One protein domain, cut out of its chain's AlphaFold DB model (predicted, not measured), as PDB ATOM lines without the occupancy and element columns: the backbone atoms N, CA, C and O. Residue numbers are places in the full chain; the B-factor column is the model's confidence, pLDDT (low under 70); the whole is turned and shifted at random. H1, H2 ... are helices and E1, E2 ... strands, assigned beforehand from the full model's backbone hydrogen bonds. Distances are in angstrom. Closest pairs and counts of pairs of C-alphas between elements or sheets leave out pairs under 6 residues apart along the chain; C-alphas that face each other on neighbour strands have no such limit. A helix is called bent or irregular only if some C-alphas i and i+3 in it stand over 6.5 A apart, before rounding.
ATOM      1  N   SER A  95     136.753 126.644 151.985       86.31
ATOM      2  CA  SER A  95     135.873 126.950 153.124       86.31
ATOM      3  C   SER A  95     135.961 128.424 153.542       86.31
ATOM      4  O   SER A  95     134.958 129.036 153.905       86.31
ATOM      5  N   SER A  96     137.149 129.027 153.407       85.19
ATOM      6  CA  SER A  96     137.405 130.446 153.679       85.19
ATOM      7  C   SER A  96     136.863 131.419 152.629       85.19
ATOM      8  O   SER A  96     136.862 132.629 152.871       85.19
ATOM      9  N   ASP A  97     136.474 130.938 151.447       83.25
ATOM     10  CA  ASP A  97     136.048 131.821 150.367       83.25
ATOM     11  C   ASP A  97     134.724 132.501 150.726       83.25
ATOM     12  O   ASP A  97     133.846 131.938 151.383       83.25
ATOM     13  N   THR A  98     134.575 133.747 150.291       75.38
ATOM     14  CA  THR A  98     133.353 134.547 150.496       75.38
ATOM     15  C   THR A  98     132.767 135.058 149.183       75.38
ATOM     16  O   THR A  98     131.689 135.653 149.170       75.38
ATOM     17  N   THR A  99     133.442 134.789 148.065       66.38
ATOM     18  CA  THR A  99     133.034 135.188 146.719       66.38
ATOM     19  C   THR A  99     132.949 133.977 145.801       66.38
ATOM     20  O   THR A  99     133.714 133.022 145.904       66.38
ATOM     21  N   ASN A 100     131.982 134.005 144.886       67.50
ATOM     22  CA  ASN A 100     131.782 132.938 143.914       67.50
ATOM     23  C   ASN A 100     132.604 133.227 142.647       67.50
ATOM     24  O   ASN A 100     132.093 133.832 141.703       67.50
ATOM     25  N   VAL A 101     133.867 132.793 142.634       60.78
ATOM     26  CA  VAL A 101     134.833 133.064 141.551       60.78
ATOM     27  C   VAL A 101     134.374 132.513 140.192       60.78
ATOM     28  O   VAL A 101     134.599 133.142 139.160       60.78
ATOM     29  N   ALA A 102     133.641 131.396 140.138       57.53
ATOM     30  CA  ALA A 102     133.079 130.928 138.866       57.53
ATOM     31  C   ALA A 102     131.923 131.799 138.361       57.53
ATOM     32  O   ALA A 102     131.730 131.920 137.151       57.53
ATOM     33  N   GLY A 103     131.193 132.470 139.260       56.84
ATOM     34  CA  GLY A 103     130.248 133.528 138.886       56.84
ATOM     35  C   GLY A 103     130.923 134.683 138.135       56.84
ATOM     36  O   GLY A 103     130.293 135.312 137.285       56.84
ATOM     37  N   GLU A 104     132.215 134.914 138.386       60.12
ATOM     38  CA  GLU A 104     133.028 135.902 137.671       60.12
ATOM     39  C   GLU A 104     133.491 135.383 136.297       60.12
ATOM     40  O   GLU A 104     133.537 136.157 135.339       60.12
ATOM     41  N   ARG A 105     133.764 134.072 136.157       63.25
ATOM     42  CA  ARG A 105     134.202 133.444 134.890       63.25
ATOM     43  C   ARG A 105     133.062 133.148 133.908       63.25
ATOM     44  O   ARG A 105     133.247 133.318 132.705       63.25
ATOM     45  N   VAL A 106     131.883 132.753 134.393       57.34
ATOM     46  CA  VAL A 106     130.725 132.386 133.545       57.34
ATOM     47  C   VAL A 106     129.817 133.590 133.222       57.34
ATOM     48  O   VAL A 106     128.930 133.470 132.387       57.34
ATOM     49  N   LYS A 107     130.115 134.781 133.771       52.56
ATOM     50  CA  LYS A 107     129.374 136.048 133.605       52.56
ATOM     51  C   LYS A 107     127.882 135.959 133.994       52.56
ATOM     52  O   LYS A 107     127.065 135.326 133.339       52.56
ATOM     53  N   GLU A 108     127.539 136.741 135.023       57.56
ATOM     54  CA  GLU A 108     126.185 137.212 135.378       57.56
ATOM     55  C   GLU A 108     125.268 136.292 136.198       57.56
ATOM     56  O   GLU A 108     124.083 136.202 135.912       57.56
ATOM     57  N   LYS A 109     125.720 135.708 137.315       60.25
ATOM     58  CA  LYS A 109     124.736 135.348 138.358       60.25
ATOM     59  C   LYS A 109     124.346 136.584 139.176       60.25
ATOM     60  O   LYS A 109     125.247 137.264 139.677       60.25
ATOM     61  N   PRO A 110     123.045 136.887 139.351       63.66
ATOM     62  CA  PRO A 110     122.610 137.964 140.226       63.66
ATOM     63  C   PRO A 110     123.182 137.798 141.642       63.66
ATOM     64  O   PRO A 110     123.231 136.672 142.158       63.66
ATOM     65  N   PRO A 111     123.580 138.896 142.309       58.66
ATOM     66  CA  PRO A 111     123.982 138.854 143.708       58.66
ATOM     67  C   PRO A 111     122.939 138.116 144.561       58.66
ATOM     68  O   PRO A 111     121.752 138.436 144.537       58.66
ATOM     69  N   GLY A 112     123.387 137.102 145.305       63.72
ATOM     70  CA  GLY A 112     122.542 136.297 146.192       63.72
ATOM     71  C   GLY A 112     122.038 134.974 145.605       63.72
ATOM     72  O   GLY A 112     121.465 134.179 146.347       63.72
ATOM     73  N   GLU A 113     122.215 134.680 144.311       76.19
ATOM     74  CA  GLU A 113     122.048 133.307 143.803       76.19
ATOM     75  C   GLU A 113     123.226 132.426 144.219       76.19
ATOM     76  O   GLU A 113     124.343 132.558 143.718       76.19
ATOM     77  N   LYS A 114     122.962 131.519 145.160       84.94
ATOM     78  CA  LYS A 114     123.944 130.558 145.656       84.94
ATOM     79  C   LYS A 114     124.046 129.389 144.680       84.94
ATOM     80  O   LYS A 114     123.037 128.913 144.153       84.94
ATOM     81  N   ALA A 115     125.270 128.951 144.398       84.69
ATOM     82  CA  ALA A 115     125.477 127.710 143.661       84.69
ATOM     83  C   ALA A 115     125.110 126.528 144.573       84.69
ATOM     84  O   ALA A 115     125.319 126.620 145.783       84.69
ATOM     85  N   PRO A 116     124.558 125.435 144.031       90.31
ATOM     86  CA  PRO A 116     124.398 124.227 144.809       90.31
ATOM     87  C   PRO A 116     125.777 123.583 145.020       90.31
ATOM     88  O   PRO A 116     126.705 123.746 144.218       90.31
ATOM     89  N   ILE A 117     125.900 122.863 146.123       92.62
ATOM     90  CA  ILE A 117     127.115 122.159 146.515       92.62
ATOM     91  C   ILE A 117     126.987 120.683 146.141       92.62
ATOM     92  O   ILE A 117     125.980 120.047 146.462       92.62
ATOM     93  N   TYR A 118     128.004 120.150 145.467       93.44
ATOM     94  CA  TYR A 118     128.150 118.714 145.279       93.44
ATOM     95  C   TYR A 118     128.830 118.133 146.516       93.44
ATOM     96  O   TYR A 118     129.996 118.430 146.784       93.44
ATOM     97  N   ILE A 119     128.088 117.355 147.301       93.25
ATOM     98  CA  ILE A 119     128.539 116.867 148.608       93.25
ATOM     99  C   ILE A 119     128.122 115.412 148.805       93.25
ATOM    100  O   ILE A 119     126.979 115.037 148.542       93.25
ATOM    101  N   LEU A 120     129.060 114.588 149.273       93.31
ATOM    102  CA  LEU A 120     128.790 113.185 149.568       93.31
ATOM    103  C   LEU A 120     127.819 113.057 150.755       93.31
ATOM    104  O   LEU A 120     127.911 113.850 151.697       93.31
ATOM    105  N   PRO A 121     126.937 112.036 150.780       94.50
ATOM    106  CA  PRO A 121     126.020 111.807 151.899       94.50
ATOM    107  C   PRO A 121     126.701 111.770 153.277       94.50
ATOM    108  O   PRO A 121     126.156 112.297 154.246       94.50
ATOM    109  N   GLU A 122     127.908 111.202 153.361       94.50
ATOM    110  CA  GLU A 122     128.688 111.118 154.603       94.50
ATOM    111  C   GLU A 122     129.122 112.487 155.141       94.50
ATOM    112  O   GLU A 122     129.208 112.685 156.353       94.50
ATOM    113  N   ASP A 123     129.382 113.446 154.256       93.25
ATOM    114  CA  ASP A 123     129.788 114.800 154.627       93.25
ATOM    115  C   ASP A 123     128.587 115.689 154.863       93.25
ATOM    116  O   ASP A 123     128.575 116.483 155.805       93.25
ATOM    117  N   LEU A 124     127.531 115.485 154.077       95.38
ATOM    118  CA  LEU A 124     126.265 116.158 154.283       95.38
ATOM    119  C   LEU A 124     125.710 115.858 155.688       95.38
ATOM    120  O   LEU A 124     125.319 116.780 156.403       95.38
ATOM    121  N   ALA A 125     125.795 114.603 156.144       96.00
ATOM    122  CA  ALA A 125     125.418 114.204 157.505       96.00
ATOM    123  C   ALA A 125     126.178 114.972 158.607       96.00
ATOM    124  O   ALA A 125     125.655 115.181 159.705       96.00
ATOM    125  N   LYS A 126     127.417 115.410 158.344       94.31
ATOM    126  CA  LYS A 126     128.236 116.145 159.323       94.31
ATOM    127  C   LYS A 126     127.804 117.605 159.442       94.31
ATOM    128  O   LYS A 126     127.884 118.156 160.545       94.31
ATOM    129  N   VAL A 127     127.323 118.213 158.357       95.69
ATOM    130  CA  VAL A 127     127.028 119.656 158.290       95.69
ATOM    131  C   VAL A 127     125.554 120.005 158.502       95.69
ATOM    132  O   VAL A 127     125.269 121.117 158.953       95.69
ATOM    133  N   ILE A 128     124.621 119.082 158.236       97.50
ATOM    134  CA  ILE A 128     123.183 119.329 158.438       97.50
ATOM    135  C   ILE A 128     122.875 119.588 159.917       97.50
ATOM    136  O   ILE A 128     123.294 118.831 160.797       97.50
ATOM    137  N   ASP A 129     122.076 120.621 160.186       97.81
ATOM    138  CA  ASP A 129     121.474 120.857 161.501       97.81
ATOM    139  C   ASP A 129     120.112 120.148 161.621       97.81
ATOM    140  O   ASP A 129     119.046 120.732 161.417       97.81
ATOM    141  N   VAL A 130     120.155 118.850 161.937       97.69
ATOM    142  CA  VAL A 130     118.965 117.980 162.025       97.69
ATOM    143  C   VAL A 130     117.974 118.460 163.097       97.69
ATOM    144  O   VAL A 130     116.773 118.230 162.970       97.69
ATOM    145  N   GLU A 131     118.434 119.177 164.127       96.88
ATOM    146  CA  GLU A 131     117.572 119.708 165.194       96.88
ATOM    147  C   GLU A 131     116.563 120.746 164.668       96.88
ATOM    148  O   GLU A 131     115.467 120.876 165.227       96.88
ATOM    149  N   GLN A 132     116.901 121.446 163.576       97.75
ATOM    150  CA  GLN A 132     116.018 122.418 162.918       97.75
ATOM    151  C   GLN A 132     114.965 121.763 162.026       97.75
ATOM    152  O   GLN A 132     113.988 122.418 161.670       97.75
ATOM    153  N   ILE A 133     115.146 120.496 161.651       98.00
ATOM    154  CA  ILE A 133     114.185 119.750 160.836       98.00
ATOM    155  C   ILE A 133     113.013 119.314 161.726       98.00
ATOM    156  O   ILE A 133     113.205 118.948 162.894       98.00
ATOM    157  N   HIS A 134     111.797 119.362 161.173       97.94
ATOM    158  CA  HIS A 134     110.587 118.847 161.810       97.94
ATOM    159  C   HIS A 134     110.795 117.408 162.304       97.94
ATOM    160  O   HIS A 134     111.382 116.590 161.596       97.94
ATOM    161  N   ASP A 135     110.289 117.091 163.497       97.56
ATOM    162  CA  ASP A 135     110.586 115.833 164.195       97.56
ATOM    163  C   ASP A 135     110.295 114.593 163.321       97.56
ATOM    164  O   ASP A 135     111.166 113.736 163.181       97.56
ATOM    165  N   ASP A 136     109.150 114.559 162.630       97.62
ATOM    166  CA  ASP A 136     108.751 113.446 161.741       97.62
ATOM    167  C   ASP A 136     109.676 113.220 160.521       97.62
ATOM    168  O   ASP A 136     109.676 112.149 159.908       97.62
ATOM    169  N   PHE A 137     110.489 114.218 160.159       98.12
ATOM    170  CA  PHE A 137     111.376 114.182 158.992       98.12
ATOM    171  C   PHE A 137     112.836 113.911 159.353       98.12
ATOM    172  O   PHE A 137     113.641 113.646 158.459       98.12
ATOM    173  N   ARG A 138     113.208 113.946 160.639       97.12
ATOM    174  CA  ARG A 138     114.608 113.767 161.062       97.12
ATOM    175  C   ARG A 138     115.190 112.434 160.611       97.12
ATOM    176  O   ARG A 138     116.331 112.411 160.161       97.12
ATOM    177  N   GLN A 139     114.381 111.375 160.611       96.38
ATOM    178  CA  GLN A 139     114.770 110.030 160.171       96.38
ATOM    179  C   GLN A 139     115.411 109.979 158.772       96.38
ATOM    180  O   GLN A 139     116.268 109.136 158.534       96.38
ATOM    181  N   TYR A 140     115.061 110.896 157.860       96.62
ATOM    182  CA  TYR A 140     115.651 110.959 156.515       96.62
ATOM    183  C   TYR A 140     117.065 111.564 156.491       96.62
ATOM    184  O   TYR A 140     117.778 111.430 155.498       96.62
ATOM    185  N   PHE A 141     117.476 112.234 157.571       97.25
ATOM    186  CA  PHE A 141     118.716 113.012 157.666       97.25
ATOM    187  C   PHE A 141     119.586 112.636 158.873       97.25
ATOM    188  O   PHE A 141     120.639 113.232 159.079       97.25
ATOM    189  N   GLU A 142     119.173 111.650 159.674       92.31
ATOM    190  CA  GLU A 142     119.856 111.237 160.908       92.31
ATOM    191  C   GLU A 142     121.284 110.725 160.685       92.31
ATOM    192  O   GLU A 142     122.128 110.828 161.576       92.31
ATOM    193  N   ASN A 143     121.558 110.131 159.523       95.38
ATOM    194  CA  ASN A 143     122.852 109.542 159.204       95.38
ATOM    195  C   ASN A 143     123.081 109.444 157.688       95.38
ATOM    196  O   ASN A 143     122.170 109.642 156.882       95.38
ATOM    197  N   GLU A 144     124.309 109.085 157.312       95.81
ATOM    198  CA  GLU A 144     124.729 108.875 155.922       95.81
ATOM    199  C   GLU A 144     123.793 107.937 155.147       95.81
ATOM    200  O   GLU A 144     123.434 108.246 154.016       95.81
ATOM    201  N   GLN A 145     123.383 106.805 155.731       95.62
ATOM    202  CA  GLN A 145     122.572 105.806 155.027       95.62
ATOM    203  C   GLN A 145     121.161 106.321 154.739       95.62
ATOM    204  O   GLN A 145     120.635 106.082 153.651       95.62
ATOM    205  N   ALA A 146     120.574 107.074 155.670       95.50
ATOM    206  CA  ALA A 146     119.290 107.734 155.460       95.50
ATOM    207  C   ALA A 146     119.364 108.753 154.309       95.50
ATOM    208  O   ALA A 146     118.564 108.698 153.374       95.50
ATOM    209  N   ILE A 147     120.398 109.601 154.312       96.00
ATOM    210  CA  ILE A 147     120.630 110.604 153.262       96.00
ATOM    211  C   ILE A 147     120.908 109.929 151.914       96.00
ATOM    212  O   ILE A 147     120.321 110.300 150.898       96.00
ATOM    213  N   LYS A 148     121.767 108.904 151.884       94.56
ATOM    214  CA  LYS A 148     122.050 108.117 150.675       94.56
ATOM    215  C   LYS A 148     120.774 107.451 150.147       94.56
ATOM    216  O   LYS A 148     120.592 107.370 148.935       94.56
ATOM    217  N   GLY A 149     119.860 107.047 151.033       94.00
ATOM    218  CA  GLY A 149     118.529 106.538 150.694       94.00
ATOM    219  C   GLY A 149     117.639 107.548 149.960       94.00
ATOM    220  O   GLY A 149     116.921 107.152 149.042       94.00
ATOM    221  N   LEU A 150     117.725 108.843 150.286       94.44
ATOM    222  CA  LEU A 150     117.029 109.894 149.531       94.44
ATOM    223  C   LEU A 150     117.535 109.947 148.083       94.44
ATOM    224  O   LEU A 150     116.753 109.851 147.138       94.44
ATOM    225  N   TYR A 151     118.854 110.012 147.896       92.81
ATOM    226  CA  TYR A 151     119.456 110.119 146.563       92.81
ATOM    227  C   TYR A 151     119.360 108.834 145.732       92.81
ATOM    228  O   TYR A 151     119.208 108.902 144.518       92.81
ATOM    229  N   LYS A 152     119.361 107.652 146.356       90.50
ATOM    230  CA  LYS A 152     119.199 106.370 145.647       90.50
ATOM    231  C   LYS A 152     117.903 106.290 144.830       90.50
ATOM    232  O   LYS A 152     117.822 105.527 143.873       90.50
ATOM    233  N   ASN A 153     116.884 107.056 145.210       86.00
ATOM    234  CA  ASN A 153     115.553 107.015 144.605       86.00
ATOM    235  C   ASN A 153     115.304 108.130 143.571       86.00
ATOM    236  O   ASN A 153     114.189 108.245 143.046       86.00
ATOM    237  N   ALA A 154     116.318 108.952 143.276       82.62
ATOM    238  CA  ALA A 154     116.298 109.949 142.212       82.62
ATOM    239  C   ALA A 154     117.729 110.200 141.692       82.62
ATOM    240  O   ALA A 154     118.563 110.675 142.458       82.62
ATOM    241  N   PRO A 155     118.016 109.991 140.391       74.25
ATOM    242  CA  PRO A 155     119.384 110.064 139.857       74.25
ATOM    243  C   PRO A 155     120.047 111.432 140.054       74.25
ATOM    244  O   PRO A 155     121.269 111.532 140.132       74.25
ATOM    245  N   ALA A 156     119.235 112.487 140.152       82.62
ATOM    246  CA  ALA A 156     119.676 113.801 140.579       82.62
ATOM    247  C   ALA A 156     118.508 114.601 141.178       82.62
ATOM    248  O   ALA A 156     117.487 114.849 140.528       82.62
ATOM    249  N   ILE A 157     118.674 115.029 142.427       92.44
ATOM    250  CA  ILE A 157     117.767 115.923 143.151       92.44
ATOM    251  C   ILE A 157     118.593 116.873 144.013       92.44
ATOM    252  O   ILE A 157     119.688 116.530 144.454       92.44
ATOM    253  N   HIS A 158     118.084 118.076 144.253       95.94
ATOM    254  CA  HIS A 158     118.655 118.976 145.243       95.94
ATOM    255  C   HIS A 158     117.845 118.898 146.533       95.94
ATOM    256  O   HIS A 158     116.627 119.102 146.525       95.94
ATOM    257  N   LEU A 159     118.548 118.696 147.637       97.50
ATOM    258  CA  LEU A 159     118.022 118.808 148.984       97.50
ATOM    259  C   LEU A 159     118.435 120.170 149.543       97.50
ATOM    260  O   LEU A 159     119.620 120.482 149.656       97.50
ATOM    261  N   ILE A 160     117.452 121.003 149.858       97.69
ATOM    262  CA  ILE A 160     117.646 122.239 150.608       97.69
ATOM    263  C   ILE A 160     117.546 121.875 152.082       97.69
ATOM    264  O   ILE A 160     116.490 121.447 152.536       97.69
ATOM    265  N   VAL A 161     118.641 122.009 152.822       98.00
ATOM    266  CA  VAL A 161     118.735 121.517 154.204       98.00
ATOM    267  C   VAL A 161     119.330 122.576 155.131       98.00
ATOM    268  O   VAL A 161     120.179 123.357 154.688       98.00
ATOM    269  N   PRO A 162     118.897 122.625 156.407       97.88
ATOM    270  CA  PRO A 162     119.486 123.511 157.403       97.88
ATOM    271  C   PRO A 162     120.936 123.126 157.681       97.88
ATOM    272  O   PRO A 162     121.278 121.943 157.697       97.88
ATOM    273  N   VAL A 163     121.784 124.124 157.915       97.19
ATOM    274  CA  VAL A 163     123.217 123.927 158.161       97.19
ATOM    275  C   VAL A 163     123.610 124.430 159.550       97.19
ATOM    276  O   VAL A 163     123.087 125.439 160.024       97.19
ATOM    277  N   LYS A 164     124.534 123.723 160.208       96.25
ATOM    278  CA  LYS A 164     125.059 124.103 161.529       96.25
ATOM    279  C   LYS A 164     125.787 125.448 161.466       96.25
ATOM    280  O   LYS A 164     126.496 125.730 160.505       96.25
ATOM    281  N   GLU A 165     125.696 126.233 162.540       89.81
ATOM    282  CA  GLU A 165     126.330 127.561 162.638       89.81
ATOM    283  C   GLU A 165     127.862 127.519 162.461       89.81
ATOM    284  O   GLU A 165     128.430 128.385 161.804       89.81
ATOM    285  N   ASN A 166     128.528 126.481 162.981       87.25
ATOM    286  CA  ASN A 166     129.988 126.304 162.909       87.25
ATOM    287  C   ASN A 166     130.403 125.302 161.819       87.25
ATOM    288  O   ASN A 166     131.200 124.399 162.071       87.25
ATOM    289  N   THR A 167     129.795 125.395 160.638       89.75
ATOM    290  CA  THR A 167     130.125 124.526 159.503       89.75
ATOM    291  C   THR A 167     131.375 125.010 158.762       89.75
ATOM    292  O   THR A 167     131.555 126.210 158.573       89.75
ATOM    293  N   ASP A 168     132.165 124.083 158.218       88.38
ATOM    294  CA  ASP A 168     133.286 124.393 157.310       88.38
ATOM    295  C   ASP A 168     132.807 124.653 155.863       88.38
ATOM    296  O   ASP A 168     133.561 124.584 154.900       88.38
ATOM    297  N   ILE A 169     131.514 124.929 155.672       91.38
ATOM    298  CA  ILE A 169     130.960 125.221 154.349       91.38
ATOM    299  C   ILE A 169     131.114 126.715 154.100       91.38
ATOM    300  O   ILE A 169     130.646 127.538 154.887       91.38
ATOM    301  N   SER A 170     131.718 127.065 152.968       90.50
ATOM    302  CA  SER A 170     131.841 128.460 152.560       90.50
ATOM    303  C   SER A 170     130.479 129.159 152.473       90.50
ATOM    304  O   SER A 170     129.507 128.643 151.912       90.50
ATOM    305  N   SER A 171     130.438 130.405 152.952       89.19
ATOM    306  CA  SER A 171     129.269 131.296 152.884       89.19
ATOM    307  C   SER A 171     128.727 131.539 151.462       89.19
ATOM    308  O   SER A 171     127.589 131.993 151.296       89.19
ATOM    309  N   VAL A 172     129.497 131.209 150.416       87.06
ATOM    310  CA  VAL A 172     129.042 131.291 149.017       87.06
ATOM    311  C   VAL A 172     127.968 130.255 148.677       87.06
ATOM    312  O   VAL A 172     127.218 130.459 147.720       87.06
ATOM    313  N   PHE A 173     127.876 129.172 149.455       91.44
ATOM    314  CA  PHE A 173     126.860 128.124 149.320       91.44
ATOM    315  C   PHE A 173     125.663 128.336 150.247       91.44
ATOM    316  O   PHE A 173     124.566 127.852 149.967       91.44
ATOM    317  N   ILE A 174     125.871 129.051 151.354       93.00
ATOM    318  CA  ILE A 174     124.856 129.239 152.386       93.00
ATOM    319  C   ILE A 174     123.884 130.335 151.947       93.00
ATOM    320  O   ILE A 174     124.280 131.470 151.663       93.00
ATOM    321  N   THR A 175     122.606 129.975 151.890       92.81
ATOM    322  CA  THR A 175     121.483 130.902 151.751       92.81
ATOM    323  C   THR A 175     121.018 131.287 153.147       92.81
ATOM    324  O   THR A 175     120.484 130.447 153.878       92.81
ATOM    325  N   TYR A 176     121.227 132.547 153.520       92.38
ATOM    326  CA  TYR A 176     120.735 133.077 154.789       92.38
ATOM    327  C   TYR A 176     119.294 133.594 154.640       92.38
ATOM    328  O   TYR A 176     118.910 134.001 153.538       92.38
ATOM    329  N   PRO A 177     118.485 133.626 155.715       91.44
ATOM    330  CA  PRO A 177     117.109 134.132 155.655       91.44
ATOM    331  C   PRO A 177     116.993 135.527 155.014       91.44
ATOM    332  O   PRO A 177     116.110 135.782 154.193       91.44
ATOM    333  N   GLU A 178     117.928 136.430 155.315       89.38
ATOM    334  CA  GLU A 178     117.976 137.780 154.751       89.38
ATOM    335  C   GLU A 178     118.255 137.823 153.241       89.38
ATOM    336  O   GLU A 178     117.900 138.812 152.593       89.38
ATOM    337  N   ASP A 179     118.867 136.785 152.663       87.75
ATOM    338  CA  ASP A 179     119.114 136.710 151.220       87.75
ATOM    339  C   ASP A 179     117.793 136.548 150.455       87.75
ATOM    340  O   ASP A 179     117.608 137.151 149.396       87.75
ATOM    341  N   LEU A 180     116.851 135.783 151.013       83.94
ATOM    342  CA  LEU A 180     115.533 135.538 150.418       83.94
ATOM    343  C   LEU A 180     114.639 136.780 150.505       83.94
ATOM    344  O   LEU A 180     114.003 137.154 149.518       83.94
ATOM    345  N   VAL A 181     114.694 137.490 151.637       81.94
ATOM    346  CA  VAL A 181     113.986 138.766 151.823       81.94
ATOM    347  C   VAL A 181     114.479 139.818 150.828       81.94
ATOM    348  O   VAL A 181     113.674 140.486 150.179       81.94
ATOM    349  N   LYS A 182     115.801 139.954 150.651       83.50
ATOM    350  CA  LYS A 182     116.391 140.907 149.688       83.50
ATOM    351  C   LYS A 182     115.985 140.617 148.243       83.50
ATOM    352  O   LYS A 182     115.904 141.545 147.444       83.50
ATOM    353  N   LYS A 183     115.733 139.349 147.915       81.62
ATOM    354  CA  LYS A 183     115.272 138.909 146.593       81.62
ATOM    355  C   LYS A 183     113.777 139.111 146.359       81.62
ATOM    356  O   LYS A 183     113.335 138.951 145.226       81.62
ATOM    357  N   GLY A 184     113.010 139.456 147.395       81.81
ATOM    358  CA  GLY A 184     111.555 139.552 147.302       81.81
ATOM    359  C   GLY A 184     110.891 138.197 147.053       81.81
ATOM    360  O   GLY A 184     109.910 138.134 146.317       81.81
ATOM    361  N   ALA A 185     111.454 137.121 147.616       83.38
ATOM    362  CA  ALA A 185     110.823 135.806 147.592       83.38
ATOM    363  C   ALA A 185     109.469 135.838 148.329       83.38
ATOM    364  O   ALA A 185     109.218 136.718 149.157       83.38
ATOM    365  N   SER A 186     108.581 134.894 148.014       85.00
ATOM    366  CA  SER A 186     107.318 134.763 148.750       85.00
ATOM    367  C   SER A 186     107.583 134.360 150.208       85.00
ATOM    368  O   SER A 186     108.611 133.752 150.520       85.00
ATOM    369  N   GLU A 187     106.633 134.631 151.109       84.75
ATOM    370  CA  GLU A 187     106.757 134.195 152.509       84.75
ATOM    371  C   GLU A 187     106.910 132.670 152.629       84.75
ATOM    372  O   GLU A 187     107.651 132.199 153.486       84.75
ATOM    373  N   GLU A 188     106.286 131.887 151.744       86.00
ATOM    374  CA  GLU A 188     106.405 130.423 151.756       86.00
ATOM    375  C   GLU A 188     107.775 129.914 151.285       86.00
ATOM    376  O   GLU A 188     108.168 128.794 151.621       86.00
ATOM    377  N   GLN A 189     108.507 130.721 150.512       83.81
ATOM    378  CA  GLN A 189     109.882 130.427 150.111       83.81
ATOM    379  C   GLN A 189     110.899 130.784 151.188       83.81
ATOM    380  O   GLN A 189     112.037 130.318 151.103       83.81
ATOM    381  N   HIS A 190     110.528 131.611 152.166       83.38
ATOM    382  CA  HIS A 190     111.435 132.009 153.230       83.38
ATOM    383  C   HIS A 190     111.796 130.810 154.104       83.38
ATOM    384  O   HIS A 190     110.943 130.126 154.665       83.38
ATOM    385  N   LEU A 191     113.099 130.585 154.239       87.12
ATOM    386  CA  LEU A 191     113.672 129.631 155.174       87.12
ATOM    387  C   LEU A 191     114.116 130.430 156.396       87.12
ATOM    388  O   LEU A 191     114.844 131.413 156.265       87.12
ATOM    389  N   SER A 192     113.635 130.050 157.578       91.88
ATOM    390  CA  SER A 192     113.871 130.792 158.826       91.88
ATOM    391  C   SER A 192     115.265 130.567 159.421       91.88
ATOM    392  O   SER A 192     115.640 131.241 160.380       91.88
ATOM    393  N   VAL A 193     116.039 129.650 158.842       95.56
ATOM    394  CA  VAL A 193     117.398 129.285 159.254       95.56
ATOM    395  C   VAL A 193     118.337 129.272 158.042       95.56
ATOM    396  O   VAL A 193     117.862 129.140 156.909       95.56
ATOM    397  N   PRO A 194     119.663 129.397 158.237       95.94
ATOM    398  CA  PRO A 194     120.630 129.229 157.159       95.94
ATOM    399  C   PRO A 194     120.526 127.838 156.527       95.94
ATOM    400  O   PRO A 194     120.456 126.827 157.231       95.94
ATOM    401  N   THR A 195     120.540 127.781 155.198       97.00
ATOM    402  CA  THR A 195     120.421 126.524 154.446       97.00
ATOM    403  C   THR A 195     121.448 126.423 153.328       97.00
ATOM    404  O   THR A 195     121.973 127.428 152.848       97.00
ATOM    405  N   ILE A 196     121.711 125.199 152.884       96.19
ATOM    406  CA  ILE A 196     122.471 124.908 151.663       96.19
ATOM    407  C   ILE A 196     121.581 124.153 150.678       96.19
ATOM    408  O   ILE A 196     120.677 123.430 151.091       96.19
ATOM    409  N   SER A 197     121.849 124.287 149.376       95.75
ATOM    410  CA  SER A 197     121.279 123.407 148.348       95.75
ATOM    411  C   SER A 197     122.307 122.336 148.000       95.75
ATOM    412  O   SER A 197     123.224 122.588 147.222       95.75
ATOM    413  N   ALA A 198     122.174 121.161 148.607       95.81
ATOM    414  CA  ALA A 198     123.050 120.021 148.382       95.81
ATOM    415  C   ALA A 198     122.503 119.134 147.267       95.81
ATOM    416  O   ALA A 198     121.309 118.830 147.228       95.81
ATOM    417  N   PHE A 199     123.367 118.667 146.380       93.88
ATOM    418  CA  PHE A 199     123.009 117.633 145.421       93.88
ATOM    419  C   PHE A 199     124.127 116.602 145.323       93.88
ATOM    420  O   PHE A 199     125.283 116.861 145.657       93.88
ATOM    421  N   TYR A 200     123.747 115.417 144.873       92.19
ATOM    422  CA  TYR A 200     124.628 114.277 144.744       92.19
ATOM    423  C   TYR A 200     124.095 113.383 143.627       92.19
ATOM    424  O   TYR A 200     122.880 113.211 143.488       92.19
ATOM    425  N   TRP A 201     125.005 112.860 142.814       89.69
ATOM    426  CA  TRP A 201     124.693 111.894 141.775       89.69
ATOM    427  C   TRP A 201     124.892 110.517 142.381       89.69
ATOM    428  O   TRP A 201     125.998 110.185 142.805       89.69
ATOM    429  N   TYR A 202     123.812 109.742 142.461       89.81
ATOM    430  CA  TYR A 202     123.880 108.360 142.923       89.81
ATOM    431  C   TYR A 202     124.489 107.492 141.817       89.81
ATOM    432  O   TYR A 202     123.785 106.806 141.077       89.81
ATOM    433  N   ASP A 203     125.803 107.615 141.663       90.81
ATOM    434  CA  ASP A 203     126.577 107.035 140.579       90.81
ATOM    435  C   ASP A 203     127.966 106.616 141.081       90.81
ATOM    436  O   ASP A 203     128.731 107.484 141.504       90.81
ATOM    437  N   PRO A 204     128.326 105.319 141.025       89.69
ATOM    438  CA  PRO A 204     129.595 104.814 141.546       89.69
ATOM    439  C   PRO A 204     130.845 105.495 140.978       89.69
ATOM    440  O   PRO A 204     131.827 105.670 141.700       89.69
ATOM    441  N   ASP A 205     130.829 105.903 139.710       92.00
ATOM    442  CA  ASP A 205     131.994 106.527 139.080       92.00
ATOM    443  C   ASP A 205     132.169 107.957 139.586       92.00
ATOM    444  O   ASP A 205     133.269 108.366 139.970       92.00
ATOM    445  N   HIS A 206     131.066 108.701 139.681       91.50
ATOM    446  CA  HIS A 206     131.070 110.029 140.289       91.50
ATOM    447  C   HIS A 206     131.317 109.979 141.803       91.50
ATOM    448  O   HIS A 206     131.948 110.897 142.329       91.50
ATOM    449  N   GLU A 207     130.887 108.924 142.502       91.50
ATOM    450  CA  GLU A 207     131.227 108.660 143.907       91.50
ATOM    451  C   GLU A 207     132.742 108.493 144.078       91.50
ATOM    452  O   GLU A 207     133.340 109.157 144.929       91.50
ATOM    453  N   ARG A 208     133.384 107.668 143.241       92.50
ATOM    454  CA  ARG A 208     134.844 107.464 143.248       92.50
ATOM    455  C   ARG A 208     135.595 108.764 142.950       92.50
ATOM    456  O   ARG A 208     136.519 109.112 143.684       92.50
ATOM    457  N   ILE A 209     135.180 109.510 141.919       95.00
ATOM    458  CA  ILE A 209     135.763 110.823 141.584       95.00
ATOM    459  C   ILE A 209     135.633 111.787 142.768       95.00
ATOM    460  O   ILE A 209     136.600 112.463 143.116       95.00
ATOM    461  N   ALA A 210     134.462 111.852 143.409       92.50
ATOM    462  CA  ALA A 210     134.216 112.725 144.554       92.50
ATOM    463  C   ALA A 210     135.111 112.377 145.749       92.50
ATOM    464  O   ALA A 210     135.712 113.271 146.347       92.50
ATOM    465  N   ALA A 211     135.227 111.085 146.067       91.62
ATOM    466  CA  ALA A 211     136.066 110.590 147.151       91.62
ATOM    467  C   ALA A 211     137.544 110.941 146.915       91.62
ATOM    468  O   ALA A 211     138.169 111.552 147.779       91.62
ATOM    469  N   MET A 212     138.072 110.670 145.715       94.62
ATOM    470  CA  MET A 212     139.437 111.066 145.343       94.62
ATOM    471  C   MET A 212     139.620 112.585 145.365       94.62
ATOM    472  O   MET A 212     140.632 113.082 145.855       94.62
ATOM    473  N   THR A 213     138.636 113.342 144.870       94.25
ATOM    474  CA  THR A 213     138.713 114.809 144.878       94.25
ATOM    475  C   THR A 213     138.873 115.310 146.300       94.25
ATOM    476  O   THR A 213     139.728 116.147 146.546       94.25
ATOM    477  N   LYS A 214     138.095 114.779 147.242       90.12
ATOM    478  CA  LYS A 214     138.158 115.155 148.653       90.12
ATOM    479  C   LYS A 214     139.512 114.847 149.294       90.12
ATOM    480  O   LYS A 214     139.971 115.625 150.120       90.12
ATOM    481  N   GLU A 215     140.174 113.757 148.906       91.12
ATOM    482  CA  GLU A 215     141.539 113.469 149.366       91.12
ATOM    483  C   GLU A 215     142.546 114.530 148.889       91.12
ATOM    484  O   GLU A 215     143.460 114.899 149.630       91.12
ATOM    485  N   TYR A 216     142.365 115.062 147.675       91.81
ATOM    486  CA  TYR A 216     143.186 116.153 147.140       91.81
ATOM    487  C   TYR A 216     142.770 117.537 147.666       91.81
ATOM    488  O   TYR A 216     143.605 118.427 147.855       91.81
ATOM    489  N   LEU A 217     141.478 117.723 147.923       86.81
ATOM    490  CA  LEU A 217     140.847 118.963 148.344       86.81
ATOM    491  C   LEU A 217     140.978 119.118 149.867       86.81
ATOM    492  O   LEU A 217     140.088 118.773 150.634       86.81
ATOM    493  N   GLN A 218     142.114 119.657 150.308       77.81
ATOM    494  CA  GLN A 218     142.465 119.754 151.737       77.81
ATOM    495  C   GLN A 218     141.501 120.602 152.590       77.81
ATOM    496  O   GLN A 218     141.405 120.374 153.792       77.81
ATOM    497  N   ASP A 219     140.849 121.605 151.994       81.38
ATOM    498  CA  ASP A 219     139.950 122.546 152.676       81.38
ATOM    499  C   ASP A 219     138.987 123.193 151.671       81.38
ATOM    500  O   ASP A 219     139.232 124.297 151.177       81.38
ATOM    501  N   GLY A 220     137.918 122.490 151.311       85.50
ATOM    502  CA  GLY A 220     136.942 123.037 150.380       85.50
ATOM    503  C   GLY A 220     135.818 122.087 150.016       85.50
ATOM    504  O   GLY A 220     135.704 120.982 150.538       85.50
ATOM    505  N   ASN A 221     134.985 122.543 149.086       88.00
ATOM    506  CA  ASN A 221     133.906 121.769 148.487       88.00
ATOM    507  C   ASN A 221     133.839 122.024 146.981       88.00
ATOM    508  O   ASN A 221     134.415 122.988 146.477       88.00
ATOM    509  N   ILE A 222     133.096 121.184 146.267       90.31
ATOM    510  CA  ILE A 222     132.883 121.336 144.831       90.31
ATOM    511  C   ILE A 222     131.540 122.023 144.605       90.31
ATOM    512  O   ILE A 222     130.490 121.563 145.060       90.31
ATOM    513  N   ALA A 223     131.568 123.125 143.871       90.19
ATOM    514  CA  ALA A 223     130.376 123.757 143.346       90.19
ATOM    515  C   ALA A 223     130.106 123.236 141.938       90.19
ATOM    516  O   ALA A 223     131.031 123.131 141.130       90.19
ATOM    517  N   ILE A 224     128.840 122.970 141.623       90.38
ATOM    518  CA  ILE A 224     128.424 122.698 140.246       90.38
ATOM    519  C   ILE A 224     127.169 123.499 139.952       90.38
ATOM    520  O   ILE A 224     126.218 123.501 140.720       90.38
ATOM    521  N   SER A 225     127.126 124.191 138.827       89.06
ATOM    522  CA  SER A 225     125.927 124.892 138.364       89.06
ATOM    523  C   SER A 225     125.754 124.655 136.884       89.06
ATOM    524  O   SER A 225     126.746 124.448 136.210       89.06
ATOM    525  N   SER A 226     124.538 124.774 136.352       89.50
ATOM    526  CA  SER A 226     124.322 124.752 134.903       89.50
ATOM    527  C   SER A 226     125.305 125.677 134.168       89.50
ATOM    528  O   SER A 226     125.552 126.805 134.611       89.50
ATOM    529  N   PHE A 227     125.899 125.172 133.085       89.81
ATOM    530  CA  PHE A 227     126.825 125.926 132.249       89.81
ATOM    531  C   PHE A 227     126.039 126.709 131.194       89.81
ATOM    532  O   PHE A 227     125.670 126.183 130.144       89.81
ATOM    533  N   ASN A 228     125.755 127.970 131.512       86.12
ATOM    534  CA  ASN A 228     125.117 128.939 130.630       86.12
ATOM    535  C   ASN A 228     125.329 130.355 131.156       86.12
ATOM    536  O   ASN A 228     125.509 130.559 132.358       86.12
ATOM    537  N   SER A 269     117.271 120.453 134.185       89.81
ATOM    538  CA  SER A 269     117.877 120.632 135.515       89.81
ATOM    539  C   SER A 269     117.005 120.003 136.610       89.81
ATOM    540  O   SER A 269     115.898 119.557 136.355       89.81
ATOM    541  N   PHE A 270     117.474 119.956 137.853       91.81
ATOM    542  CA  PHE A 270     116.894 119.076 138.869       91.81
ATOM    543  C   PHE A 270     115.782 119.712 139.693       91.81
ATOM    544  O   PHE A 270     115.716 120.927 139.868       91.81
ATOM    545  N   VAL A 271     114.944 118.878 140.289       94.38
ATOM    546  CA  VAL A 271     114.014 119.297 141.342       94.38
ATOM    547  C   VAL A 271     114.788 119.856 142.547       94.38
ATOM    548  O   VAL A 271     115.870 119.359 142.864       94.38
ATOM    549  N   GLN A 272     114.222 120.853 143.238       95.94
ATOM    550  CA  GLN A 272     114.663 121.279 144.573       95.94
ATOM    551  C   GLN A 272     113.558 121.056 145.604       95.94
ATOM    552  O   GLN A 272     112.467 121.624 145.473       95.94
ATOM    553  N   ILE A 273     113.861 120.272 146.638       97.00
ATOM    554  CA  ILE A 273     112.965 120.032 147.773       97.00
ATOM    555  C   ILE A 273     113.642 120.380 149.096       97.00
ATOM    556  O   ILE A 273     114.854 120.239 149.224       97.00
ATOM    557  N   ALA A 274     112.856 120.799 150.082       97.44
ATOM    558  CA  ALA A 274     113.279 120.999 151.461       97.44
ATOM    559  C   ALA A 274     112.399 120.152 152.397       97.44
ATOM    560  O   ALA A 274     111.193 120.032 152.142       97.44
ATOM    561  N   PRO A 275     112.950 119.572 153.477       97.44
ATOM    562  CA  PRO A 275     112.112 119.093 154.560       97.44
ATOM    563  C   PRO A 275     111.473 120.295 155.281       97.44
ATOM    564  O   PRO A 275     112.032 121.397 155.255       97.44
ATOM    565  N   PRO A 276     110.318 120.112 155.938       97.06
ATOM    566  CA  PRO A 276     109.762 121.146 156.791       97.06
ATOM    567  C   PRO A 276     110.688 121.389 157.988       97.06
ATOM    568  O   PRO A 276     111.296 120.465 158.541       97.06
ATOM    569  N   LEU A 277     110.792 122.650 158.389       97.06
ATOM    570  CA  LEU A 277     111.506 123.059 159.590       97.06
ATOM    571  C   LEU A 277     110.634 122.840 160.833       97.06
ATOM    572  O   LEU A 277     109.419 122.636 160.772       97.06
ATOM    573  N   LYS A 278     111.266 122.890 162.001       95.81
ATOM    574  CA  LYS A 278     110.600 122.751 163.292       95.81
ATOM    575  C   LYS A 278     109.496 123.801 163.456       95.81
ATOM    576  O   LYS A 278     109.749 125.000 163.386       95.81
ATOM    577  N   GLY A 279     108.280 123.332 163.740       93.19
ATOM    578  CA  GLY A 279     107.094 124.179 163.909       93.19
ATOM    579  C   GLY A 279     106.325 124.477 162.618       93.19
ATOM    580  O   GLY A 279     105.320 125.181 162.684       93.19
ATOM    581  N   GLU A 280     106.764 123.953 161.474       95.00
ATOM    582  CA  GLU A 280     106.028 124.010 160.208       95.00
ATOM    583  C   GLU A 280     105.124 122.782 160.013       95.00
ATOM    584  O   GLU A 280     105.257 121.785 160.720       95.00
ATOM    585  N   ASP A 281     104.217 122.838 159.034       95.06
ATOM    586  CA  ASP A 281     103.386 121.689 158.662       95.06
ATOM    587  C   ASP A 281     104.247 120.529 158.133       95.06
ATOM    588  O   ASP A 281     105.137 120.727 157.303       95.06
ATOM    589  N   ALA A 282     103.930 119.304 158.560       96.75
ATOM    590  CA  ALA A 282     104.660 118.080 158.227       96.75
ATOM    591  C   ALA A 282     104.458 117.635 156.758       96.75
ATOM    592  O   ALA A 282     103.801 116.628 156.476       96.75
ATOM    593  N   CYS A 283     105.011 118.394 155.810       97.12
ATOM    594  CA  CYS A 283     105.030 118.090 154.380       97.12
ATOM    595  C   CYS A 283     106.346 118.534 153.723       97.12
ATOM    596  O   CYS A 283     106.954 119.527 154.120       97.12
ATOM    597  N   TRP A 284     106.777 117.813 152.685       97.69
ATOM    598  CA  TRP A 284     107.922 118.222 151.868       97.69
ATOM    599  C   TRP A 284     107.613 119.522 151.120       97.69
ATOM    600  O   TRP A 284     106.557 119.651 150.499       97.69
ATOM    601  N   LYS A 285     108.549 120.468 151.109       97.44
ATOM    602  CA  LYS A 285     108.412 121.734 150.383       97.44
ATOM    603  C   LYS A 285     109.128 121.656 149.045       97.44
ATOM    604  O   LYS A 285     110.334 121.434 149.000       97.44
ATOM    605  N   VAL A 286     108.415 121.867 147.944       97.31
ATOM    606  CA  VAL A 286     108.997 121.878 146.593       97.31
ATOM    607  C   VAL A 286     109.271 123.321 146.180       97.31
ATOM    608  O   VAL A 286     108.335 124.059 145.881       97.31
ATOM    609  N   HIS A 287     110.549 123.707 146.148       95.44
ATOM    610  CA  HIS A 287     111.015 125.049 145.763       95.44
ATOM    611  C   HIS A 287     111.293 125.176 144.260       95.44
ATOM    612  O   HIS A 287     111.245 126.278 143.701       95.44
ATOM    613  N   ARG A 288     111.566 124.048 143.596       94.25
ATOM    614  CA  ARG A 288     111.709 123.970 142.142       94.25
ATOM    615  C   ARG A 288     111.161 122.649 141.622       94.25
ATOM    616  O   ARG A 288     111.616 121.589 142.054       94.25
ATOM    617  N   THR A 289     110.218 122.708 140.689       93.75
ATOM    618  CA  THR A 289     109.739 121.526 139.956       93.75
ATOM    619  C   THR A 289     110.744 121.142 138.871       93.75
ATOM    620  O   THR A 289     111.555 121.960 138.446       93.75
ATOM    621  N   GLY A 290     110.745 119.886 138.431       91.94
ATOM    622  CA  GLY A 290     111.804 119.370 137.564       91.94
ATOM    623  C   GLY A 290     111.438 118.045 136.900       91.94
ATOM    624  O   GLY A 290     110.249 117.765 136.745       91.94
ATOM    625  N   PRO A 291     112.422 117.265 136.428       90.69
ATOM    626  CA  PRO A 291     112.186 116.052 135.653       90.69
ATOM    627  C   PRO A 291     111.703 114.890 136.523       90.69
ATOM    628  O   PRO A 291     110.961 114.047 136.039       90.69
ATOM    629  N   THR A 292     112.070 114.866 137.804       91.06
ATOM    630  CA  THR A 292     111.583 113.876 138.770       91.06
ATOM    631  C   THR A 292     110.163 114.225 139.217       91.06
ATOM    632  O   THR A 292     109.919 115.328 139.718       91.06
ATOM    633  N   ALA A 293     109.233 113.281 139.085       91.88
ATOM    634  CA  ALA A 293     107.874 113.436 139.598       91.88
ATOM    635  C   ALA A 293     107.876 113.281 141.129       91.88
ATOM    636  O   ALA A 293     108.331 112.264 141.655       91.88
ATOM    637  N   ILE A 294     107.429 114.312 141.858       94.56
ATOM    638  CA  ILE A 294     107.582 114.376 143.323       94.56
ATOM    639  C   ILE A 294     106.737 113.334 144.039       94.56
ATOM    640  O   ILE A 294     107.235 112.684 144.946       94.56
ATOM    641  N   ASP A 295     105.490 113.156 143.622       94.62
ATOM    642  CA  ASP A 295     104.597 112.112 144.125       94.62
ATOM    643  C   ASP A 295     105.250 110.725 144.031       94.62
ATOM    644  O   ASP A 295     105.402 110.048 145.048       94.62
ATOM    645  N   LYS A 296     105.759 110.359 142.849       93.75
ATOM    646  CA  LYS A 296     106.464 109.087 142.635       93.75
ATOM    647  C   LYS A 296     107.748 108.998 143.459       93.75
ATOM    648  O   LYS A 296     108.064 107.950 144.009       93.75
ATOM    649  N   TYR A 297     108.513 110.086 143.554       95.12
ATOM    650  CA  TYR A 297     109.722 110.123 144.376       95.12
ATOM    651  C   TYR A 297     109.418 109.878 145.857       95.12
ATOM    652  O   TYR A 297     110.102 109.074 146.489       95.12
ATOM    653  N   LEU A 298     108.375 110.515 146.392       95.94
ATOM    654  CA  LEU A 298     107.941 110.326 147.773       95.94
ATOM    655  C   LEU A 298     107.465 108.896 148.043       95.94
ATOM    656  O   LEU A 298     107.793 108.348 149.092       95.94
ATOM    657  N   GLU A 299     106.782 108.262 147.087       95.19
ATOM    658  CA  GLU A 299     106.461 106.831 147.156       95.19
ATOM    659  C   GLU A 299     107.731 105.962 147.207       95.19
ATOM    660  O   GLU A 299     107.819 105.045 148.027       95.19
ATOM    661  N   ARG A 300     108.746 106.267 146.381       94.50
ATOM    662  CA  ARG A 300     110.025 105.528 146.331       94.50
ATOM    663  C   ARG A 300     110.824 105.629 147.634       94.50
ATOM    664  O   ARG A 300     111.405 104.633 148.061       94.50
ATOM    665  N   ILE A 301     110.821 106.793 148.289       95.06
ATOM    666  CA  ILE A 301     111.443 106.969 149.617       95.06
ATOM    667  C   ILE A 301     110.520 106.563 150.777       95.06
ATOM    668  O   ILE A 301     110.891 106.752 151.931       95.06
ATOM    669  N   GLN A 302     109.336 106.011 150.478       94.81
ATOM    670  CA  GLN A 302     108.340 105.564 151.456       94.81
ATOM    671  C   GLN A 302     107.910 106.667 152.434       94.81
ATOM    672  O   GLN A 302     107.689 106.416 153.618       94.81
ATOM    673  N   SER A 303     107.780 107.897 151.938       95.38
ATOM    674  CA  SER A 303     107.353 109.026 152.758       95.38
ATOM    675  C   SER A 303     105.892 108.888 153.175       95.38
ATOM    676  O   SER A 303     104.999 108.839 152.333       95.38
ATOM    677  N   GLU A 304     105.636 108.901 154.484       95.38
ATOM    678  CA  GLU A 304     104.276 108.971 155.046       95.38
ATOM    679  C   GLU A 304     103.633 110.358 154.862       95.38
ATOM    680  O   GLU A 304     102.423 110.529 155.015       95.38
ATOM    681  N   HIS A 305     104.448 111.354 154.509       96.75
ATOM    682  CA  HIS A 305     104.037 112.737 154.321       96.75
ATOM    683  C   HIS A 305     103.948 113.091 152.840       96.75
ATOM    684  O   HIS A 305     104.793 112.690 152.036       96.75
ATOM    685  N   GLY A 306     102.948 113.906 152.498       97.31
ATOM    686  CA  GLY A 306     102.824 114.503 151.172       97.31
ATOM    687  C   GLY A 306     103.808 115.652 150.941       97.31
ATOM    688  O   GLY A 306     104.734 115.893 151.719       97.31
ATOM    689  N   TYR A 307     103.564 116.403 149.872       97.62
ATOM    690  CA  TYR A 307     104.323 117.604 149.540       97.62
ATOM    691  C   TYR A 307     103.412 118.797 149.272       97.62
ATOM    692  O   TYR A 307     102.239 118.653 148.922       97.62
ATOM    693  N   LYS A 308     104.000 119.983 149.378       96.62
ATOM    694  CA  LYS A 308     103.428 121.252 148.950       96.62
ATOM    695  C   LYS A 308     104.406 121.937 148.003       96.62
ATOM    696  O   LYS A 308     105.586 122.090 148.312       96.62
ATOM    697  N   VAL A 309     103.908 122.373 146.850       97.00
ATOM    698  CA  VAL A 309     104.640 123.320 146.000       97.00
ATOM    699  C   VAL A 309     104.489 124.694 146.632       97.00
ATOM    700  O   VAL A 309     103.365 125.169 146.777       97.00
ATOM    701  N   VAL A 310     105.601 125.289 147.066       95.38
ATOM    702  CA  VAL A 310     105.562 126.591 147.743       95.38
ATOM    703  C   VAL A 310     105.165 127.682 146.752       95.38
ATOM    704  O   VAL A 310     105.515 127.615 145.568       95.38
ATOM    705  N   GLU A 311     104.441 128.699 147.213       93.00
ATOM    706  CA  GLU A 311     104.156 129.868 146.378       93.00
ATOM    707  C   GLU A 311     105.462 130.469 145.829       93.00
ATOM    708  O   GLU A 311     106.431 130.634 146.560       93.00
ATOM    709  N   GLY A 312     105.521 130.790 144.534       89.25
ATOM    710  CA  GLY A 312     106.741 131.310 143.902       89.25
ATOM    711  C   GLY A 312     107.789 130.250 143.540       89.25
ATOM    712  O   GLY A 312     108.861 130.615 143.049       89.25
ATOM    713  N   ALA A 313     107.505 128.955 143.741       91.88
ATOM    714  CA  ALA A 313     108.358 127.874 143.251       91.88
ATOM    715  C   ALA A 313     108.671 128.036 141.755       91.88
ATOM    716  O   ALA A 313     107.812 128.397 140.947       91.88
ATOM    717  N   THR A 314     109.919 127.754 141.393       91.06
ATOM    718  CA  THR A 314     110.397 127.872 140.009       91.06
ATOM    719  C   THR A 314     110.229 126.558 139.248       91.06
ATOM    720  O   THR A 314     110.030 125.499 139.843       91.06
ATOM    721  N   GLU A 315     110.329 126.605 137.922       91.25
ATOM    722  CA  GLU A 315     110.462 125.406 137.093       91.25
ATOM    723  C   GLU A 315     111.927 125.255 136.672       91.25
ATOM    724  O   GLU A 315     112.585 126.229 136.296       91.25
ATOM    725  N   ALA A 316     112.461 124.039 136.759       90.88
ATOM    726  CA  ALA A 316     113.790 123.737 136.256       90.88
ATOM    727  C   ALA A 316     113.883 124.030 134.753       90.88
ATOM    728  O   ALA A 316     112.945 123.781 133.995       90.88
ATOM    729  N   ALA A 317     115.052 124.502 134.308       88.50
ATOM    730  CA  ALA A 317     115.326 124.636 132.884       88.50
ATOM    731  C   ALA A 317     115.086 123.292 132.176       88.50
ATOM    732  O   ALA A 317     115.414 122.224 132.709       88.50
ATOM    733  N   ARG A 318     114.509 123.364 130.977       89.56
ATOM    734  CA  ARG A 318     114.129 122.222 130.146       89.56
ATOM    735  C   ARG A 318     114.403 122.543 128.689       89.56
ATOM    736  O   ARG A 318     114.033 123.630 128.234       89.56
ATOM    737  N   LYS A 319     114.968 121.571 127.973       89.00
ATOM    738  CA  LYS A 319     115.113 121.610 126.518       89.00
ATOM    739  C   LYS A 319     113.739 121.850 125.893       89.00
ATOM    740  O   LYS A 319     112.767 121.195 126.267       89.00
ATOM    741  N   ASP A 320     113.648 122.804 124.969       86.06
ATOM    742  CA  ASP A 320     112.362 123.293 124.451       86.06
ATOM    743  C   ASP A 320     111.471 122.167 123.898       86.06
ATOM    744  O   ASP A 320     110.270 122.142 124.157       86.06
ATOM    745  N   GLU A 321     112.069 121.199 123.199       86.31
ATOM    746  CA  GLU A 321     111.386 120.035 122.613       86.31
ATOM    747  C   GLU A 321     110.816 119.042 123.643       86.31
ATOM    748  O   GLU A 321     109.923 118.259 123.318       86.31
ATOM    749  N   LEU A 322     111.290 119.095 124.891       84.31
ATOM    750  CA  LEU A 322     110.874 118.219 125.990       84.31
ATOM    751  C   LEU A 322     109.858 118.882 126.932       84.31
ATOM    752  O   LEU A 322     109.385 118.257 127.884       84.31
ATOM    753  N   ARG A 323     109.489 120.149 126.693       79.56
ATOM    754  CA  ARG A 323     108.531 120.860 127.552       79.56
ATOM    755  C   ARG A 323     107.168 120.172 127.559       79.56
ATOM    756  O   ARG A 323     106.595 119.878 126.514       79.56
ATOM    757  N   GLY A 324     106.633 119.961 128.760       74.50
ATOM    758  CA  GLY A 324     105.339 119.307 128.975       74.50
ATOM    759  C   GLY A 324     105.371 117.777 128.917       74.50
ATOM    760  O   GLY A 324     104.320 117.160 129.086       74.50
ATOM    761  N   GLN A 325     106.536 117.158 128.705       82.75
ATOM    762  CA  GLN A 325     106.697 115.704 128.776       82.75
ATOM    763  C   GLN A 325     106.965 115.244 130.223       82.75
ATOM    764  O   GLN A 325     107.553 115.982 131.016       82.75
ATOM    765  N   ASP A 326     106.537 114.023 130.566       84.19
ATOM    766  CA  ASP A 326     106.949 113.352 131.808       84.19
ATOM    767  C   ASP A 326     108.369 112.803 131.620       84.19
ATOM    768  O   ASP A 326     108.587 111.862 130.856       84.19
ATOM    769  N   LEU A 327     109.332 113.417 132.307       87.94
ATOM    770  CA  LEU A 327     110.747 113.057 132.231       87.94
ATOM    771  C   LEU A 327     111.179 112.108 133.360       87.94
ATOM    772  O   LEU A 327     112.344 111.710 133.387       87.94
ATOM    773  N   ASP A 328     110.271 111.683 134.251       87.62
ATOM    774  CA  ASP A 328     110.613 110.788 135.370       87.62
ATOM    775  C   ASP A 328     111.104 109.435 134.842       87.62
ATOM    776  O   ASP A 328     112.047 108.861 135.373       87.62
ATOM    777  N   SER A 329     110.537 108.964 133.727       87.62
ATOM    778  CA  SER A 329     110.987 107.722 133.083       87.62
ATOM    779  C   SER A 329     112.398 107.841 132.498       87.62
ATOM    780  O   SER A 329     113.175 106.899 132.600       87.62
ATOM    781  N   ALA A 330     112.751 108.995 131.918       88.12
ATOM    782  CA  ALA A 330     114.102 109.241 131.408       88.12
ATOM    783  C   ALA A 330     115.117 109.357 132.554       88.12
ATOM    784  O   ALA A 330     116.220 108.826 132.458       88.12
ATOM    785  N   MET A 331     114.722 109.985 133.667       88.81
ATOM    786  CA  MET A 331     115.511 109.995 134.898       88.81
ATOM    787  C   MET A 331     115.761 108.567 135.384       88.81
ATOM    788  O   MET A 331     116.911 108.171 135.531       88.81
ATOM    789  N   LEU A 332     114.718 107.760 135.573       89.88
ATOM    790  CA  LEU A 332     114.877 106.375 136.027       89.88
ATOM    791  C   LEU A 332     115.735 105.536 135.074       89.88
ATOM    792  O   LEU A 332     116.588 104.795 135.545       89.88
ATOM    793  N   ALA A 333     115.594 105.714 133.759       89.69
ATOM    794  CA  ALA A 333     116.463 105.056 132.787       89.69
ATOM    795  C   ALA A 333     117.944 105.444 132.965       89.69
ATOM    796  O   ALA A 333     118.816 104.588 132.833       89.69
ATOM    797  N   ALA A 334     118.234 106.706 133.308       89.69
ATOM    798  CA  ALA A 334     119.585 107.156 133.647       89.69
ATOM    799  C   ALA A 334     120.135 106.462 134.894       89.69
ATOM    800  O   ALA A 334     121.268 105.986 134.877       89.69
ATOM    801  N   LEU A 335     119.321 106.334 135.944       88.75
ATOM    802  CA  LEU A 335     119.706 105.591 137.143       88.75
ATOM    803  C   LEU A 335     119.950 104.106 136.833       88.75
ATOM    804  O   LEU A 335     120.981 103.558 137.216       88.75
ATOM    805  N   ASP A 336     119.041 103.464 136.102       90.69
ATOM    806  CA  ASP A 336     119.147 102.046 135.749       90.69
ATOM    807  C   ASP A 336     120.392 101.758 134.901       90.69
ATOM    808  O   ASP A 336     121.054 100.738 135.111       90.69
ATOM    809  N   ALA A 337     120.749 102.652 133.973       89.81
ATOM    810  CA  ALA A 337     121.953 102.523 133.155       89.81
ATOM    811  C   ALA A 337     123.229 102.519 134.012       89.81
ATOM    812  O   ALA A 337     124.101 101.666 133.825       89.81
ATOM    813  N   VAL A 338     123.306 103.422 134.990       88.81
ATOM    814  CA  VAL A 338     124.432 103.526 135.930       88.81
ATOM    815  C   VAL A 338     124.533 102.284 136.815       88.81
ATOM    816  O   VAL A 338     125.602 101.685 136.936       88.81
ATOM    817  N   LEU A 339     123.412 101.840 137.388       87.62
ATOM    818  CA  LEU A 339     123.389 100.670 138.271       87.62
ATOM    819  C   LEU A 339     123.671  99.361 137.525       87.62
ATOM    820  O   LEU A 339     124.328  98.469 138.064       87.62
ATOM    821  N   SER A 340     123.208  99.239 136.279       88.62
ATOM    822  CA  SER A 340     123.470  98.058 135.447       88.62
ATOM    823  C   SER A 340     124.955  97.909 135.130       88.62
ATOM    824  O   SER A 340     125.471  96.792 135.118       88.62
ATOM    825  N   ARG A 341     125.660  99.026 134.914       82.81
ATOM    826  CA  ARG A 341     127.109  99.021 134.699       82.81
ATOM    827  C   ARG A 341     127.861  98.535 135.938       82.81
ATOM    828  O   ARG A 341     128.749  97.699 135.810       82.81
ATOM    829  N   GLN A 342     127.474  98.997 137.128       78.38
ATOM    830  CA  GLN A 342     128.097  98.558 138.381       78.38
ATOM    831  C   GLN A 342     128.048  97.031 138.540       78.38
ATOM    832  O   GLN A 342     129.039  96.407 138.905       78.38
ATOM    833  N   GLN A 343     126.905  96.419 138.219       78.50
ATOM    834  CA  GLN A 343     126.743  94.966 138.306       78.50
ATOM    835  C   GLN A 343     127.641  94.204 137.325       78.50
ATOM    836  O   GLN A 343     128.006  93.068 137.608       78.50
ATOM    837  N   GLN A 344     127.984  94.798 136.179       79.25
ATOM    838  CA  GLN A 344     128.907  94.192 135.217       79.25
ATOM    839  C   GLN A 344     130.351  94.240 135.732       79.25
ATOM    840  O   GLN A 344     131.033  93.222 135.680       79.25
ATOM    841  N   GLU A 345     130.778  95.372 136.303       75.94
ATOM    842  CA  GLU A 345     132.125  95.538 136.880       75.94
ATOM    843  C   GLU A 345     132.374  94.629 138.105       75.94
ATOM    844  O   GLU A 345     133.516  94.293 138.386       75.94
ATOM    845  N   GLU A 346     131.335  94.212 138.840       73.06
ATOM    846  CA  GLU A 346     131.471  93.306 140.000       73.06
ATOM    847  C   GLU A 346     131.592  91.812 139.624       73.06
ATOM    848  O   GLU A 346     131.897  90.981 140.485       73.06
ATOM    849  N   VAL A 347     131.315  91.447 138.365       68.62
ATOM    850  CA  VAL A 347     131.338  90.053 137.873       68.62
ATOM    851  C   VAL A 347     132.633  89.718 137.121       68.62
ATOM    852  O   VAL A 347     132.972  88.535 137.001       68.62
TER     853      VAL A 347
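What this domain is: This is residues 95 to 228 and 269 to 347 of the 348 residues of an uncharacterized protein of Candidatus Saccharibacteria bacterium QS_5_54_17 (UniProt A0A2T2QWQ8). A strongly twisted sheet of five strands forms the core, with H4 packed over its E2 end, H2 beside H4, and H7 beside the E5 and E6 end, while the long helix H8 runs away from the sheet and, at the other end of the longest axis, lies H5. Next to the E2 edge, H6 and the strand E3 make a separate arm that folds back toward the sheet, with residues 114 to 119 passing between E2 and E3. The printed part has 213 residues, with eight named helices and six named strands in the order H1 H2 H3 H4 E1 H5 E2 H6 E3 E4 E5 H7 E6 H8. The sheet is mixed, in the order E2 E1 E4 E5 E6, and the class is mixed, helices and strands. The whole is compact, with a radius of gyration of the C-alphas of 17.0 A and spans of 52 by 40 by 39 A.

Where its parts are: The sheet holds E2, residues 195 to 201, 19.8 A long; E1, residues 156 to 162, 19.4 A; E4, residues 272 to 274; E5, residues 284 to 289, 12.5 A; and E6, residues 307 to 315, 15.9 A. C-alpha 156, where E1 begins, is at (119.676, 113.801, 140.579). E3, residues 220 to 226, is 20.0 A long. The shorter helices are H1, residues 101 to 105; H2, residues 121 to 127; H3, residues 135 to 140; H4, residues 144 to 152; H5, residues 177 to 182; and H7, residues 294 to 300. H6, residues 204 to 216, measures 18.6 A. H8, residues 328 to 345, measures 26.4 A, from C-alpha 328 at (110.613, 110.788, 135.370) to C-alpha 345 at (132.125, 95.538, 136.880).

How they stand to each other: E2 and E6 are the edge strands. E2 and E1 are antiparallel at 154 degrees, with N 159 and O 198 2.8 A apart, within hydrogen-bond range. E1 and E4 are parallel at 33 degrees, with N 160 to O 273 at 2.8 A. E4 and E5 form an antiparallel hairpin, with N 274 to O 285 at 2.8 A. E5 and E6 are parallel, with N 308 to O 284 at 2.8 A and N 289 to O 314 at 2.9 A; E6 bends by 102 degrees at residue 312. E5, H7 and E6 make a strand-helix-strand unit, two parallel neighbour strands with a helix between, whose crossover is right-handed. H7 is on the sheet at a height of 8.3 A, over none of its strands. H4 is on the sheet at a height of 10.1 A, over E2 and slantwise to the strands at 56 degrees on the local plane, which is fitted to only just enough C-alphas, 6. H2 and H4 touch at Glu 122 and Glu 144, their closest C-alphas, 4.7 A apart, at a steep tilt of 56 degrees, opposite ways. H3 touches H4 only at the corner, its C-alpha 140 being 5.0 A from C-alpha 146. H2 only grazes the sheet, as do H6 and H8, each only just on it with 5 pairs of C-alphas within 10 A. H6 and H8 are close but not clearly touching, with the C-alphas of Pro 204 and Gln 342 closest at 7.2 A. E3 pairs with no named strand. H5 is not on the sheet, and H1 is apart from H4. Residues 174 to 175 pair with residues 195 to 196 of E2, antiparallel. In H1, H4, H5, H6, H7 and H8 every O i to N i+4 pair is within hydrogen-bond range; H2 has 2 of 3, and H3 has 0 of 2 but 2 of 3 O i to N i+3 pairs. H3 is irregular, C-alphas 136 and 139 being 7.1 A apart.

The domain as a whole: The two C-alphas farthest apart, those of Lys 182 and Val 347, are 54.3 A apart. Residues 229 to 268 are not printed, and C-alphas 228 and 269 are 12.1 A apart across the cut. The links H1 to H2, E1 to H5, H5 to E2 and E6 to H8 are long. The mean pLDDT of the printed part is 88.9; residues 99 to 112 and residue 347 are under 70.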